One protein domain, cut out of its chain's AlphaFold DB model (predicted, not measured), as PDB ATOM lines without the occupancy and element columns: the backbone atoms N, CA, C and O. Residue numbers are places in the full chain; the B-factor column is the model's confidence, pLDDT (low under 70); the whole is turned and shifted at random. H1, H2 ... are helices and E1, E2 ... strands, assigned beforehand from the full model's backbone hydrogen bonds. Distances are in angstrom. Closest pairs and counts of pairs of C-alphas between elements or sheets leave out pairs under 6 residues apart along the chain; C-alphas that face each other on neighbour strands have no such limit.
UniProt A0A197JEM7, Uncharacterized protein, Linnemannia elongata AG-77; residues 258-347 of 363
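This is residues 258 to 347 of the 363 residues of an uncharacterized protein of Linnemannia elongata AG-77 (UniProt A0A197JEM7). With little regular structure, the model is built on the long helix H1 and the long strand E1, which run back past each other without meeting, while a long unnamed stretch, residues 305 to 339, folds back past the middle to the short helix H2 at the far end of H1. The printed part has 90 residues, with H1, E1 and H2 in that order; the class is mixed, with 31 residues in named elements. It is only just compact, close to loose, with a radius of gyration of the C-alphas of 14.6 A and spans of 44 by 34 by 20 A.

H1, residues 272 to 289, is apart from E1, residues 296 to 304, which pairs with no named strand. E1 is apart from H2, residues 340 to 343. H1 touches H2 with residues 285 to 289 alone; the closest C-alphas, of Gly 289 and Ile 340, are 5.1 A apart. In H1 every O i to N i+4 pair is within hydrogen-bond range; H2 is too short for such a pair, and its 1 O i to N i+3 pair is within range.

H1 measures 25.0 A from C-alpha 272 at (-25.799, 43.332, -48.996) to C-alpha 289, E1 25.9 A and H2 5.2 A, ending at C-alpha 343 at (-21.631, 20.739, -31.576).

The C-alphas farthest apart, of Val 309 and Arg 347, are 46.2 A apart. The printed part has no cut; the link from H1 to E1 is short, that from E1 to H2 long. The pLDDT is under 70 at residue 314 and residues 337 to 347.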
ATOM      1  N   SER A 258     -40.605  48.069 -40.129       76.19
ATOM      2  CA  SER A 258     -40.146  46.798 -40.718       76.19
ATOM      3  C   SER A 258     -40.038  45.666 -39.699       76.19
ATOM      4  O   SER A 258     -39.309  45.766 -38.711       76.19
ATOM      5  N   ASP A 259     -40.702  44.545 -39.988       82.75
ATOM      6  CA  ASP A 259     -40.607  43.329 -39.185       82.75
ATOM      7  C   ASP A 259     -39.158  42.813 -39.108       82.75
ATOM      8  O   ASP A 259     -38.395  42.894 -40.098       82.75
ATOM      9  N   PRO A 260     -38.751  42.248 -37.955       79.31
ATOM     10  CA  PRO A 260     -37.429  41.673 -37.815       79.31
ATOM     11  C   PRO A 260     -37.297  40.485 -38.769       79.31
ATOM     12  O   PRO A 260     -38.281  39.836 -39.129       79.31
ATOM     13  N   TYR A 261     -36.075  40.204 -39.231       82.44
ATOM     14  CA  TYR A 261     -35.873  39.288 -40.363       82.44
ATOM     15  C   TYR A 261     -36.491  37.893 -40.147       82.44
ATOM     16  O   TYR A 261     -36.927  37.268 -41.109       82.44
ATOM     17  N   TYR A 262     -36.561  37.424 -38.897       82.06
ATOM     18  CA  TYR A 262     -37.117  36.121 -38.543       82.06
ATOM     19  C   TYR A 262     -38.652  36.049 -38.643       82.06
ATOM     20  O   TYR A 262     -39.184  34.943 -38.747       82.06
ATOM     21  N   VAL A 263     -39.358  37.184 -38.682       86.19
ATOM     22  CA  VAL A 263     -40.826  37.253 -38.846       86.19
ATOM     23  C   VAL A 263     -41.237  37.349 -40.322       86.19
ATOM     24  O   VAL A 263     -42.352  36.989 -40.678       86.19
ATOM     25  N   ARG A 264     -40.331  37.771 -41.211       88.12
ATOM     26  CA  ARG A 264     -40.639  38.010 -42.632       88.12
ATOM     27  C   ARG A 264     -41.059  36.732 -43.361       88.12
ATOM     28  O   ARG A 264     -40.438  35.682 -43.184       88.12
ATOM     29  N   ALA A 265     -42.063  36.830 -44.231       91.12
ATOM     30  CA  ALA A 265     -42.457  35.730 -45.107       91.12
ATOM     31  C   ALA A 265     -41.297  35.313 -46.032       91.12
ATOM     32  O   ALA A 265     -40.494  36.144 -46.458       91.12
ATOM     33  N   ALA A 266     -41.198  34.014 -46.314       89.44
ATOM     34  CA  ALA A 266     -40.240  33.492 -47.280       89.44
ATOM     35  C   ALA A 266     -40.688  33.818 -48.724       89.44
ATOM     36  O   ALA A 266     -41.894  33.823 -48.980       89.44
ATOM     37  N   PRO A 267     -39.754  34.042 -49.669       91.94
ATOM     38  CA  PRO A 267     -38.302  34.054 -49.483       91.94
ATOM     39  C   PRO A 267     -37.797  35.370 -48.867       91.94
ATOM     40  O   PRO A 267     -38.161  36.468 -49.291       91.94
ATOM     41  N   VAL A 268     -36.911  35.273 -47.874       89.69
ATOM     42  CA  VAL A 268     -36.317  36.446 -47.225       89.69
ATOM     43  C   VAL A 268     -35.146  36.951 -48.065       89.69
ATOM     44  O   VAL A 268     -34.064  36.371 -48.062       89.69
ATOM     45  N   VAL A 269     -35.332  38.074 -48.759       89.62
ATOM     46  CA  VAL A 269     -34.243  38.730 -49.498       89.62
ATOM     47  C   VAL A 269     -33.476  39.666 -48.562       89.62
ATOM     48  O   VAL A 269     -33.998  40.672 -48.075       89.62
ATOM     49  N   LEU A 270     -32.211  39.336 -48.295       89.62
ATOM     50  CA  LEU A 270     -31.311  40.170 -47.500       89.62
ATOM     51  C   LEU A 270     -30.550  41.162 -48.385       89.62
ATOM     52  O   LEU A 270     -29.946  40.778 -49.394       89.62
ATOM     53  N   SER A 271     -30.511  42.427 -47.957       91.25
ATOM     54  CA  SER A 271     -29.607  43.423 -48.539       91.25
ATOM     55  C   SER A 271     -28.142  43.033 -48.312       91.25
ATOM     56  O   SER A 271     -27.824  42.247 -47.415       91.25
ATOM     57  N   GLU A 272     -27.238  43.592 -49.113       91.94
ATOM     58  CA  GLU A 272     -25.799  43.332 -48.996       91.94
ATOM     59  C   GLU A 272     -25.258  43.686 -47.605       91.94
ATOM     60  O   GLU A 272     -24.584  42.870 -46.982       91.94
ATOM     61  N   ALA A 273     -25.657  44.837 -47.052       89.38
ATOM     62  CA  ALA A 273     -25.279  45.235 -45.697       89.38
ATOM     63  C   ALA A 273     -25.754  44.222 -44.634       89.38
ATOM     64  O   ALA A 273     -25.005  43.895 -43.714       89.38
ATOM     65  N   LYS A 274     -26.977  43.675 -44.769       89.69
ATOM     66  CA  LYS A 274     -27.486  42.626 -43.864       89.69
ATOM     67  C   LYS A 274     -26.666  41.353 -43.981       89.69
ATOM     68  O   LYS A 274     -26.294  40.786 -42.959       89.69
ATOM     69  N   ARG A 275     -26.369  40.915 -45.210       90.38
ATOM     70  CA  ARG A 275     -25.515  39.745 -45.464       90.38
ATOM     71  C   ARG A 275     -24.126  39.932 -44.863       90.38
ATOM     72  O   ARG A 275     -23.634  39.027 -44.203       90.38
ATOM     73  N   HIS A 276     -23.536  41.114 -45.019       89.38
ATOM     74  CA  HIS A 276     -22.240  41.439 -44.434       89.38
ATOM     75  C   HIS A 276     -22.264  41.370 -42.898       89.38
ATOM     76  O   HIS A 276     -21.396  40.739 -42.296       89.38
ATOM     77  N   GLN A 277     -23.282  41.954 -42.254       89.19
ATOM     78  CA  GLN A 277     -23.424  41.903 -40.796       89.19
ATOM     79  C   GLN A 277     -23.667  40.472 -40.286       89.19
ATOM     80  O   GLN A 277     -23.045  40.064 -39.304       89.19
ATOM     81  N   PHE A 278     -24.504  39.684 -40.973       89.88
ATOM     82  CA  PHE A 278     -24.688  38.261 -40.670       89.88
ATOM     83  C   PHE A 278     -23.394  37.467 -40.823       89.88
ATOM     84  O   PHE A 278     -23.083  36.684 -39.935       89.88
ATOM     85  N   GLY A 279     -22.610  37.708 -41.876       89.62
ATOM     86  CA  GLY A 279     -21.330  37.027 -42.076       89.62
ATOM     87  C   GLY A 279     -20.336  37.281 -40.938       89.62
ATOM     88  O   GLY A 279     -19.598  36.379 -40.550       89.62
ATOM     89  N   LYS A 280     -20.338  38.482 -40.338       89.69
ATOM     90  CA  LYS A 280     -19.531  38.761 -39.134       89.69
ATOM     91  C   LYS A 280     -20.017  37.963 -37.916       89.69
ATOM     92  O   LYS A 280     -19.197  37.425 -37.177       89.69
ATOM     93  N   LEU A 281     -21.334  37.873 -37.709       90.94
ATOM     94  CA  LEU A 281     -21.922  37.091 -36.612       90.94
ATOM     95  C   LEU A 281     -21.682  35.592 -36.798       90.94
ATOM     96  O   LEU A 281     -21.311  34.917 -35.847       90.94
ATOM     97  N   GLU A 282     -21.820  35.088 -38.022       90.06
ATOM     98  CA  GLU A 282     -21.565  33.691 -38.369       90.06
ATOM     99  C   GLU A 282     -20.130  33.280 -38.043       90.06
ATOM    100  O   GLU A 282     -19.933  32.282 -37.359       90.06
ATOM    101  N   ARG A 283     -19.130  34.096 -38.396       89.50
ATOM    102  CA  ARG A 283     -17.738  33.832 -37.998       89.50
ATOM    103  C   ARG A 283     -17.570  33.763 -36.484       89.50
ATOM    104  O   ARG A 283     -16.845  32.905 -35.989       89.50
ATOM    105  N   LEU A 284     -18.235  34.639 -35.727       90.06
ATOM    106  CA  LEU A 284     -18.198  34.575 -34.261       90.06
ATOM    107  C   LEU A 284     -18.810  33.274 -33.753       90.06
ATOM    108  O   LEU A 284     -18.247  32.620 -32.879       90.06
ATOM    109  N   TYR A 285     -19.951  32.900 -34.308       91.38
ATOM    110  CA  TYR A 285     -20.642  31.669 -33.978       91.38
ATOM    111  C   TYR A 285     -19.787  30.437 -34.302       91.38
ATOM    112  O   TYR A 285     -19.696  29.530 -33.481       91.38
ATOM    113  N   GLU A 286     -19.065  30.426 -35.419       89.44
ATOM    114  CA  GLU A 286     -18.080  29.387 -35.730       89.44
ATOM    115  C   GLU A 286     -16.949  29.334 -34.696       89.44
ATOM    116  O   GLU A 286     -16.580  28.247 -34.247       89.44
ATOM    117  N   ARG A 287     -16.424  30.491 -34.258       89.44
ATOM    118  CA  ARG A 287     -15.413  30.534 -33.185       89.44
ATOM    119  C   ARG A 287     -15.954  29.961 -31.880       89.44
ATOM    120  O   ARG A 287     -15.294  29.113 -31.286       89.44
ATOM    121  N   ILE A 288     -17.161  30.344 -31.472       91.00
ATOM    122  CA  ILE A 288     -17.815  29.789 -30.278       91.00
ATOM    123  C   ILE A 288     -18.037  28.280 -30.444       91.00
ATOM    124  O   ILE A 288     -17.713  27.511 -29.546       91.00
ATOM    125  N   GLY A 289     -18.517  27.839 -31.608       90.75
ATOM    126  CA  GLY A 289     -18.751  26.430 -31.924       90.75
ATOM    127  C   GLY A 289     -17.478  25.580 -31.955       90.75
ATOM    128  O   GLY A 289     -17.562  24.366 -31.785       90.75
ATOM    129  N   SER A 290     -16.305  26.198 -32.127       90.00
ATOM    130  CA  SER A 290     -15.004  25.519 -32.048       90.00
ATOM    131  C   SER A 290     -14.555  25.206 -30.611       90.00
ATOM    132  O   SER A 290     -13.654  24.388 -30.407       90.00
ATOM    133  N   LEU A 291     -15.199  25.801 -29.597       89.81
ATOM    134  CA  LEU A 291     -14.905  25.573 -28.182       89.81
ATOM    135  C   LEU A 291     -15.542  24.272 -27.676       89.81
ATOM    136  O   LEU A 291     -16.553  24.269 -26.980       89.81
ATOM    137  N   THR A 292     -14.927  23.141 -28.012       91.75
ATOM    138  CA  THR A 292     -15.455  21.797 -27.695       91.75
ATOM    139  C   THR A 292     -15.598  21.483 -26.198       91.75
ATOM    140  O   THR A 292     -16.338  20.568 -25.846       91.75
ATOM    141  N   GLN A 293     -14.912  22.220 -25.318       92.25
ATOM    142  CA  GLN A 293     -15.000  22.060 -23.858       92.25
ATOM    143  C   GLN A 293     -16.035  22.986 -23.201       92.25
ATOM    144  O   GLN A 293     -16.233  22.914 -21.985       92.25
ATOM    145  N   LEU A 294     -16.703  23.840 -23.982       92.69
ATOM    146  CA  LEU A 294     -17.624  24.841 -23.465       92.69
ATOM    147  C   LEU A 294     -18.890  24.186 -22.904       92.69
ATOM    148  O   LEU A 294     -19.621  23.500 -23.615       92.69
ATOM    149  N   ARG A 295     -19.160  24.419 -21.616       92.62
ATOM    150  CA  ARG A 295     -20.323  23.886 -20.887       92.62
ATOM    151  C   ARG A 295     -21.375  24.952 -20.627       92.62
ATOM    152  O   ARG A 295     -22.566  24.661 -20.670       92.62
ATOM    153  N   ILE A 296     -20.934  26.174 -20.346       92.31
ATOM    154  CA  ILE A 296     -21.799  27.310 -20.040       92.31
ATOM    155  C   ILE A 296     -21.539  28.396 -21.081       92.31
ATOM    156  O   ILE A 296     -20.445  28.949 -21.169       92.31
ATOM    157  N   LEU A 297     -22.564  28.711 -21.868       93.00
ATOM    158  CA  LEU A 297     -22.542  29.792 -22.846       93.00
ATOM    159  C   LEU A 297     -23.590  30.836 -22.450       93.00
ATOM    160  O   LEU A 297     -24.790  30.611 -22.593       93.00
ATOM    161  N   ASN A 298     -23.138  31.986 -21.951       91.38
ATOM    162  CA  ASN A 298     -23.988  33.121 -21.598       91.38
ATOM    163  C   ASN A 298     -23.759  34.253 -22.600       91.38
ATOM    164  O   ASN A 298     -22.863  35.085 -22.444       91.38
ATOM    165  N   LEU A 299     -24.575  34.266 -23.649       91.06
ATOM    166  CA  LEU A 299     -24.566  35.332 -24.638       91.06
ATOM    167  C   LEU A 299     -25.621  36.380 -24.278       91.06
ATOM    168  O   LEU A 299     -26.786  36.061 -24.046       91.06
ATOM    169  N   ARG A 300     -25.216  37.649 -24.266       89.69
ATOM    170  CA  ARG A 300     -26.094  38.814 -24.100       89.69
ATOM    171  C   ARG A 300     -25.957  39.726 -25.307       89.69
ATOM    172  O   ARG A 300     -24.848  39.949 -25.781       89.69
ATOM    173  N   VAL A 301     -27.065  40.241 -25.821       88.00
ATOM    174  CA  VAL A 301     -27.050  41.160 -26.962       88.00
ATOM    175  C   VAL A 301     -27.840  42.408 -26.633       88.00
ATOM    176  O   VAL A 301     -28.935  42.333 -26.069       88.00
ATOM    177  N   PHE A 302     -27.284  43.559 -26.983       86.44
ATOM    178  CA  PHE A 302     -28.012  44.817 -27.010       86.44
ATOM    179  C   PHE A 302     -27.944  45.407 -28.411       86.44
ATOM    180  O   PHE A 302     -26.941  45.279 -29.115       86.44
ATOM    181  N   TYR A 303     -29.031  46.064 -28.793       85.31
ATOM    182  CA  TYR A 303     -29.094  46.822 -30.026       85.31
ATOM    183  C   TYR A 303     -28.869  48.294 -29.732       85.31
ATOM    184  O   TYR A 303     -29.418  48.823 -28.754       85.31
ATOM    185  N   PHE A 304     -28.058  48.935 -30.562       84.25
ATOM    186  CA  PHE A 304     -27.726  50.343 -30.413       84.25
ATOM    187  C   PHE A 304     -27.892  51.087 -31.727       84.25
ATOM    188  O   PHE A 304     -27.606  50.558 -32.800       84.25
ATOM    189  N   ASP A 305     -28.324  52.333 -31.618       83.50
ATOM    190  CA  ASP A 305     -28.393  53.233 -32.748       83.50
ATOM    191  C   ASP A 305     -27.050  53.965 -32.860       83.50
ATOM    192  O   ASP A 305     -26.691  54.708 -31.941       83.50
ATOM    193  N   PRO A 306     -26.284  53.771 -33.947       79.31
ATOM    194  CA  PRO A 306     -24.996  54.439 -34.113       79.31
ATOM    195  C   PRO A 306     -25.125  55.969 -34.179       79.31
ATOM    196  O   PRO A 306     -24.150  56.670 -33.915       79.31
ATOM    197  N   THR A 307     -26.310  56.502 -34.498       83.00
ATOM    198  CA  THR A 307     -26.572  57.950 -34.494       83.00
ATOM    199  C   THR A 307     -26.807  58.505 -33.087       83.00
ATOM    200  O   THR A 307     -26.751  59.717 -32.890       83.00
ATOM    201  N   GLY A 308     -27.037  57.633 -32.100       81.81
ATOM    202  CA  GLY A 308     -27.335  58.008 -30.721       81.81
ATOM    203  C   GLY A 308     -28.753  58.539 -30.496       81.81
ATOM    204  O   GLY A 308     -29.061  58.932 -29.376       81.81
ATOM    205  N   VAL A 309     -29.625  58.542 -31.515       82.44
ATOM    206  CA  VAL A 309     -31.013  59.016 -31.373       82.44
ATOM    207  C   VAL A 309     -31.809  58.069 -30.478       82.44
ATOM    208  O   VAL A 309     -32.555  58.512 -29.603       82.44
ATOM    209  N   ARG A 310     -31.637  56.754 -30.652       78.69
ATOM    210  CA  ARG A 310     -32.301  55.762 -29.803       78.69
ATOM    211  C   ARG A 310     -31.458  55.371 -28.595       78.69
ATOM    212  O   ARG A 310     -30.326  54.911 -28.722       78.69
ATOM    213  N   ALA A 311     -32.084  55.419 -27.419       77.25
ATOM    214  CA  ALA A 311     -31.508  54.847 -26.210       77.25
ATOM    215  C   ALA A 311     -31.209  53.346 -26.383       77.25
ATOM    216  O   ALA A 311     -31.943  52.595 -27.035       77.25
ATOM    217  N   LEU A 312     -30.129  52.906 -25.745       74.06
ATOM    218  CA  LEU A 312     -29.706  51.512 -25.719       74.06
ATOM    219  C   LEU A 312     -30.798  50.612 -25.134       74.06
ATOM    220  O   LEU A 312     -31.359  50.903 -24.074       74.06
ATOM    221  N   SER A 313     -31.067  49.480 -25.790       74.50
ATOM    222  CA  SER A 313     -31.997  48.479 -25.255       74.50
ATOM    223  C   SER A 313     -31.435  47.886 -23.957       74.50
ATOM    224  O   SER A 313     -30.488  47.100 -23.981       74.50
ATOM    225  N   LYS A 314     -32.027  48.260 -22.814       68.25
ATOM    226  CA  LYS A 314     -31.593  47.834 -21.468       68.25
ATOM    227  C   LYS A 314     -31.962  46.383 -21.133       68.25
ATOM    228  O   LYS A 314     -31.431  45.806 -20.189       68.25
ATOM    229  N   PHE A 315     -32.881  45.780 -21.886       78.56
ATOM    230  CA  PHE A 315     -33.458  44.477 -21.559       78.56
ATOM    231  C   PHE A 315     -32.911  43.382 -22.472       78.56
ATOM    232  O   PHE A 315     -33.553  43.007 -23.449       78.56
ATOM    233  N   TYR A 316     -31.769  42.792 -22.101       81.25
ATOM    234  CA  TYR A 316     -31.186  41.655 -22.834       81.25
ATOM    235  C   TYR A 316     -32.182  40.500 -23.015       81.25
ATOM    236  O   TYR A 316     -32.170  39.830 -24.039       81.25
ATOM    237  N   ARG A 317     -33.098  40.312 -22.051       80.31
ATOM    238  CA  ARG A 317     -34.152  39.281 -22.092       80.31
ATOM    239  C   ARG A 317     -35.143  39.444 -23.250       80.31
ATOM    240  O   ARG A 317     -35.852  38.498 -23.559       80.31
ATOM    241  N   ARG A 318     -35.229  40.636 -23.849       81.44
ATOM    242  CA  ARG A 318     -36.121  40.934 -24.981       81.44
ATOM    243  C   ARG A 318     -35.408  40.889 -26.330       81.44
ATOM    244  O   ARG A 318     -36.068  40.996 -27.356       81.44
ATOM    245  N   ASN A 319     -34.086  40.738 -26.337       84.75
ATOM    246  CA  ASN A 319     -33.297  40.762 -27.557       84.75
ATOM    247  C   ASN A 319     -32.955  39.327 -27.979       84.75
ATOM    248  O   ASN A 319     -32.504  38.513 -27.174       84.75
ATOM    249  N   SER A 320     -33.155  39.016 -29.256       84.81
ATOM    250  CA  SER A 320     -32.776  37.735 -29.859       84.81
ATOM    251  C   SER A 320     -31.404  37.832 -30.519       84.81
ATOM    252  O   SER A 320     -31.114  38.841 -31.151       84.81
ATOM    253  N   PHE A 321     -30.593  36.774 -30.486       88.94
ATOM    254  CA  PHE A 321     -29.371  36.721 -31.294       88.94
ATOM    255  C   PHE A 321     -29.695  36.462 -32.769       88.94
ATOM    256  O   PHE A 321     -30.253  35.405 -33.080       88.94
ATOM    257  N   PRO A 322     -29.329  37.363 -33.702       87.94
ATOM    258  CA  PRO A 322     -29.561  37.123 -35.120       87.94
ATOM    259  C   PRO A 322     -28.789  35.888 -35.586       87.94
ATOM    260  O   PRO A 322     -27.581  35.804 -35.389       87.94
ATOM    261  N   GLY A 323     -29.479  34.938 -36.213       86.31
ATOM    262  CA  GLY A 323     -28.889  33.783 -36.900       86.31
ATOM    263  C   GLY A 323     -28.423  32.629 -36.006       86.31
ATOM    264  O   GLY A 323     -28.279  31.523 -36.516       86.31
ATOM    265  N   LEU A 324     -28.257  32.844 -34.695       87.50
ATOM    266  CA  LEU A 324     -27.623  31.879 -33.785       87.50
ATOM    267  C   LEU A 324     -28.324  30.510 -33.736       87.50
ATOM    268  O   LEU A 324     -27.661  29.481 -33.698       87.50
ATOM    269  N   LEU A 325     -29.660  30.498 -33.741       81.25
ATOM    270  CA  LEU A 325     -30.480  29.278 -33.648       81.25
ATOM    271  C   LEU A 325     -31.175  28.915 -34.967       81.25
ATOM    272  O   LEU A 325     -32.090  28.098 -34.990       81.25
ATOM    273  N   SER A 326     -30.778  29.546 -36.070       81.25
ATOM    274  CA  SER A 326     -31.313  29.216 -37.387       81.25
ATOM    275  C   SER A 326     -30.432  28.141 -38.016       81.25
ATOM    276  O   SER A 326     -29.214  28.292 -38.035       81.25
ATOM    277  N   LEU A 327     -31.021  27.068 -38.551       78.62
ATOM    278  CA  LEU A 327     -30.268  26.031 -39.277       78.62
ATOM    279  C   LEU A 327     -29.799  26.495 -40.663       78.62
ATOM    280  O   LEU A 327     -28.970  25.832 -41.279       78.62
ATOM    281  N   GLY A 328     -30.296  27.648 -41.114       81.44
ATOM    282  CA  GLY A 328     -30.123  28.119 -42.477       81.44
ATOM    283  C   GLY A 328     -31.031  27.323 -43.405       81.44
ATOM    284  O   GLY A 328     -31.158  26.107 -43.288       81.44
ATOM    285  N   ASP A 329     -31.703  28.011 -44.314       85.44
ATOM    286  CA  ASP A 329     -32.502  27.346 -45.331       85.44
ATOM    287  C   ASP A 329     -32.389  28.119 -46.640       85.44
ATOM    288  O   ASP A 329     -32.838  29.263 -46.765       85.44
ATOM    289  N   VAL A 330     -31.749  27.464 -47.609       85.69
ATOM    290  CA  VAL A 330     -31.509  28.010 -48.946       85.69
ATOM    291  C   VAL A 330     -32.838  28.279 -49.653       85.69
ATOM    292  O   VAL A 330     -32.945  29.283 -50.352       85.69
ATOM    293  N   ALA A 331     -33.864  27.447 -49.430       88.62
ATOM    294  CA  ALA A 331     -35.165  27.603 -50.072       88.62
ATOM    295  C   ALA A 331     -35.922  28.832 -49.547       88.62
ATOM    296  O   ALA A 331     -36.487  29.592 -50.332       88.62
ATOM    297  N   SER A 332     -35.901  29.081 -48.233       87.38
ATOM    298  CA  SER A 332     -36.523  30.279 -47.650       87.38
ATOM    299  C   SER A 332     -35.639  31.529 -47.666       87.38
ATOM    300  O   SER A 332     -36.112  32.603 -47.283       87.38
ATOM    301  N   GLY A 333     -34.373  31.426 -48.086       85.81
ATOM    302  CA  GLY A 333     -33.404  32.528 -48.050       85.81
ATOM    303  C   GLY A 333     -33.011  32.955 -46.630       85.81
ATOM    304  O   GLY A 333     -32.448  34.035 -46.431       85.81
ATOM    305  N   ARG A 334     -33.331  32.143 -45.614       86.12
ATOM    306  CA  ARG A 334     -33.058  32.470 -44.213       86.12
ATOM    307  C   ARG A 334     -31.614  32.098 -43.870       86.12
ATOM    308  O   ARG A 334     -31.239  30.936 -44.031       86.12
ATOM    309  N   PRO A 335     -30.802  33.042 -43.359       82.81
ATOM    310  CA  PRO A 335     -29.451  32.737 -42.912       82.81
ATOM    311  C   PRO A 335     -29.517  31.869 -41.657       82.81
ATOM    312  O   PRO A 335     -30.462  31.978 -40.864       82.81
ATOM    313  N   GLY A 336     -28.507  31.040 -41.438       74.44
ATOM    314  CA  GLY A 336     -28.382  30.312 -40.189       74.44
ATOM    315  C   GLY A 336     -27.057  29.592 -40.050       74.44
ATOM    316  O   GLY A 336     -26.382  29.313 -41.032       74.44
ATOM    317  N   CYS A 337     -26.698  29.317 -38.802       68.69
ATOM    318  CA  CYS A 337     -25.434  28.712 -38.428       68.69
ATOM    319  C   CYS A 337     -25.649  27.235 -38.111       68.69
ATOM    320  O   CYS A 337     -25.738  26.824 -36.953       68.69
ATOM    321  N   GLY A 338     -25.705  26.419 -39.165       55.81
ATOM    322  CA  GLY A 338     -25.955  24.977 -39.078       55.81
ATOM    323  C   GLY A 338     -24.921  24.171 -38.274       55.81
ATOM    324  O   GLY A 338     -25.161  22.996 -37.992       55.81
ATOM    325  N   ASN A 339     -23.790  24.770 -37.879       55.94
ATOM    326  CA  ASN A 339     -22.709  24.071 -37.179       55.94
ATOM    327  C   ASN A 339     -22.792  24.130 -35.644       55.94
ATOM    328  O   ASN A 339     -22.454  23.129 -35.021       55.94
ATOM    329  N   ILE A 340     -23.299  25.206 -35.019       56.75
ATOM    330  CA  ILE A 340     -23.397  25.263 -33.540       56.75
ATOM    331  C   ILE A 340     -24.372  24.206 -33.019       56.75
ATOM    332  O   ILE A 340     -24.089  23.522 -32.040       56.75
ATOM    333  N   ALA A 341     -25.515  24.031 -33.687       53.31
ATOM    334  CA  ALA A 341     -26.510  23.048 -33.268       53.31
ATOM    335  C   ALA A 341     -25.961  21.609 -33.296       53.31
ATOM    336  O   ALA A 341     -26.397  20.778 -32.506       53.31
ATOM    337  N   LYS A 342     -24.983  21.318 -34.166       53.72
ATOM    338  CA  LYS A 342     -24.332  20.003 -34.240       53.72
ATOM    339  C   LYS A 342     -23.309  19.791 -33.124       53.72
ATOM    340  O   LYS A 342     -23.199  18.672 -32.634       53.72
ATOM    341  N   THR A 343     -22.590  20.828 -32.693       49.91
ATOM    342  CA  THR A 343     -21.631  20.739 -31.576       49.91
ATOM    343  C   THR A 343     -22.287  20.837 -30.199       49.91
ATOM    344  O   THR A 343     -21.793  20.226 -29.256       49.91
ATOM    345  N   CYS A 344     -23.418  21.538 -30.072       45.44
ATOM    346  CA  CYS A 344     -24.176  21.656 -28.822       45.44
ATOM    347  C   CYS A 344     -25.202  20.535 -28.597       45.44
ATOM    348  O   CYS A 344     -25.928  20.585 -27.602       45.44
ATOM    349  N   GLN A 345     -25.273  19.516 -29.465       46.69
ATOM    350  CA  GLN A 345     -25.914  18.257 -29.085       46.69
ATOM    351  C   GLN A 345     -25.082  17.635 -27.965       46.69
ATOM    352  O   GLN A 345     -24.122  16.903 -28.197       46.69
ATOM    353  N   VAL A 346     -25.448  17.997 -26.733       44.44
ATOM    354  CA  VAL A 346     -25.015  17.362 -25.494       44.44
ATOM    355  C   VAL A 346     -25.089  15.866 -25.744       44.44
ATOM    356  O   VAL A 346     -26.184  15.327 -25.914       44.44
ATOM    357  N   ARG A 347     -23.930  15.199 -25.833       42.19
ATOM    358  CA  ARG A 347     -23.909  13.737 -25.821       42.19
ATOM    359  C   ARG A 347     -24.733  13.334 -24.600       42.19
ATOM    360  O   ARG A 347     -24.373  13.774 -23.503       42.19
TER     361      ARG A 347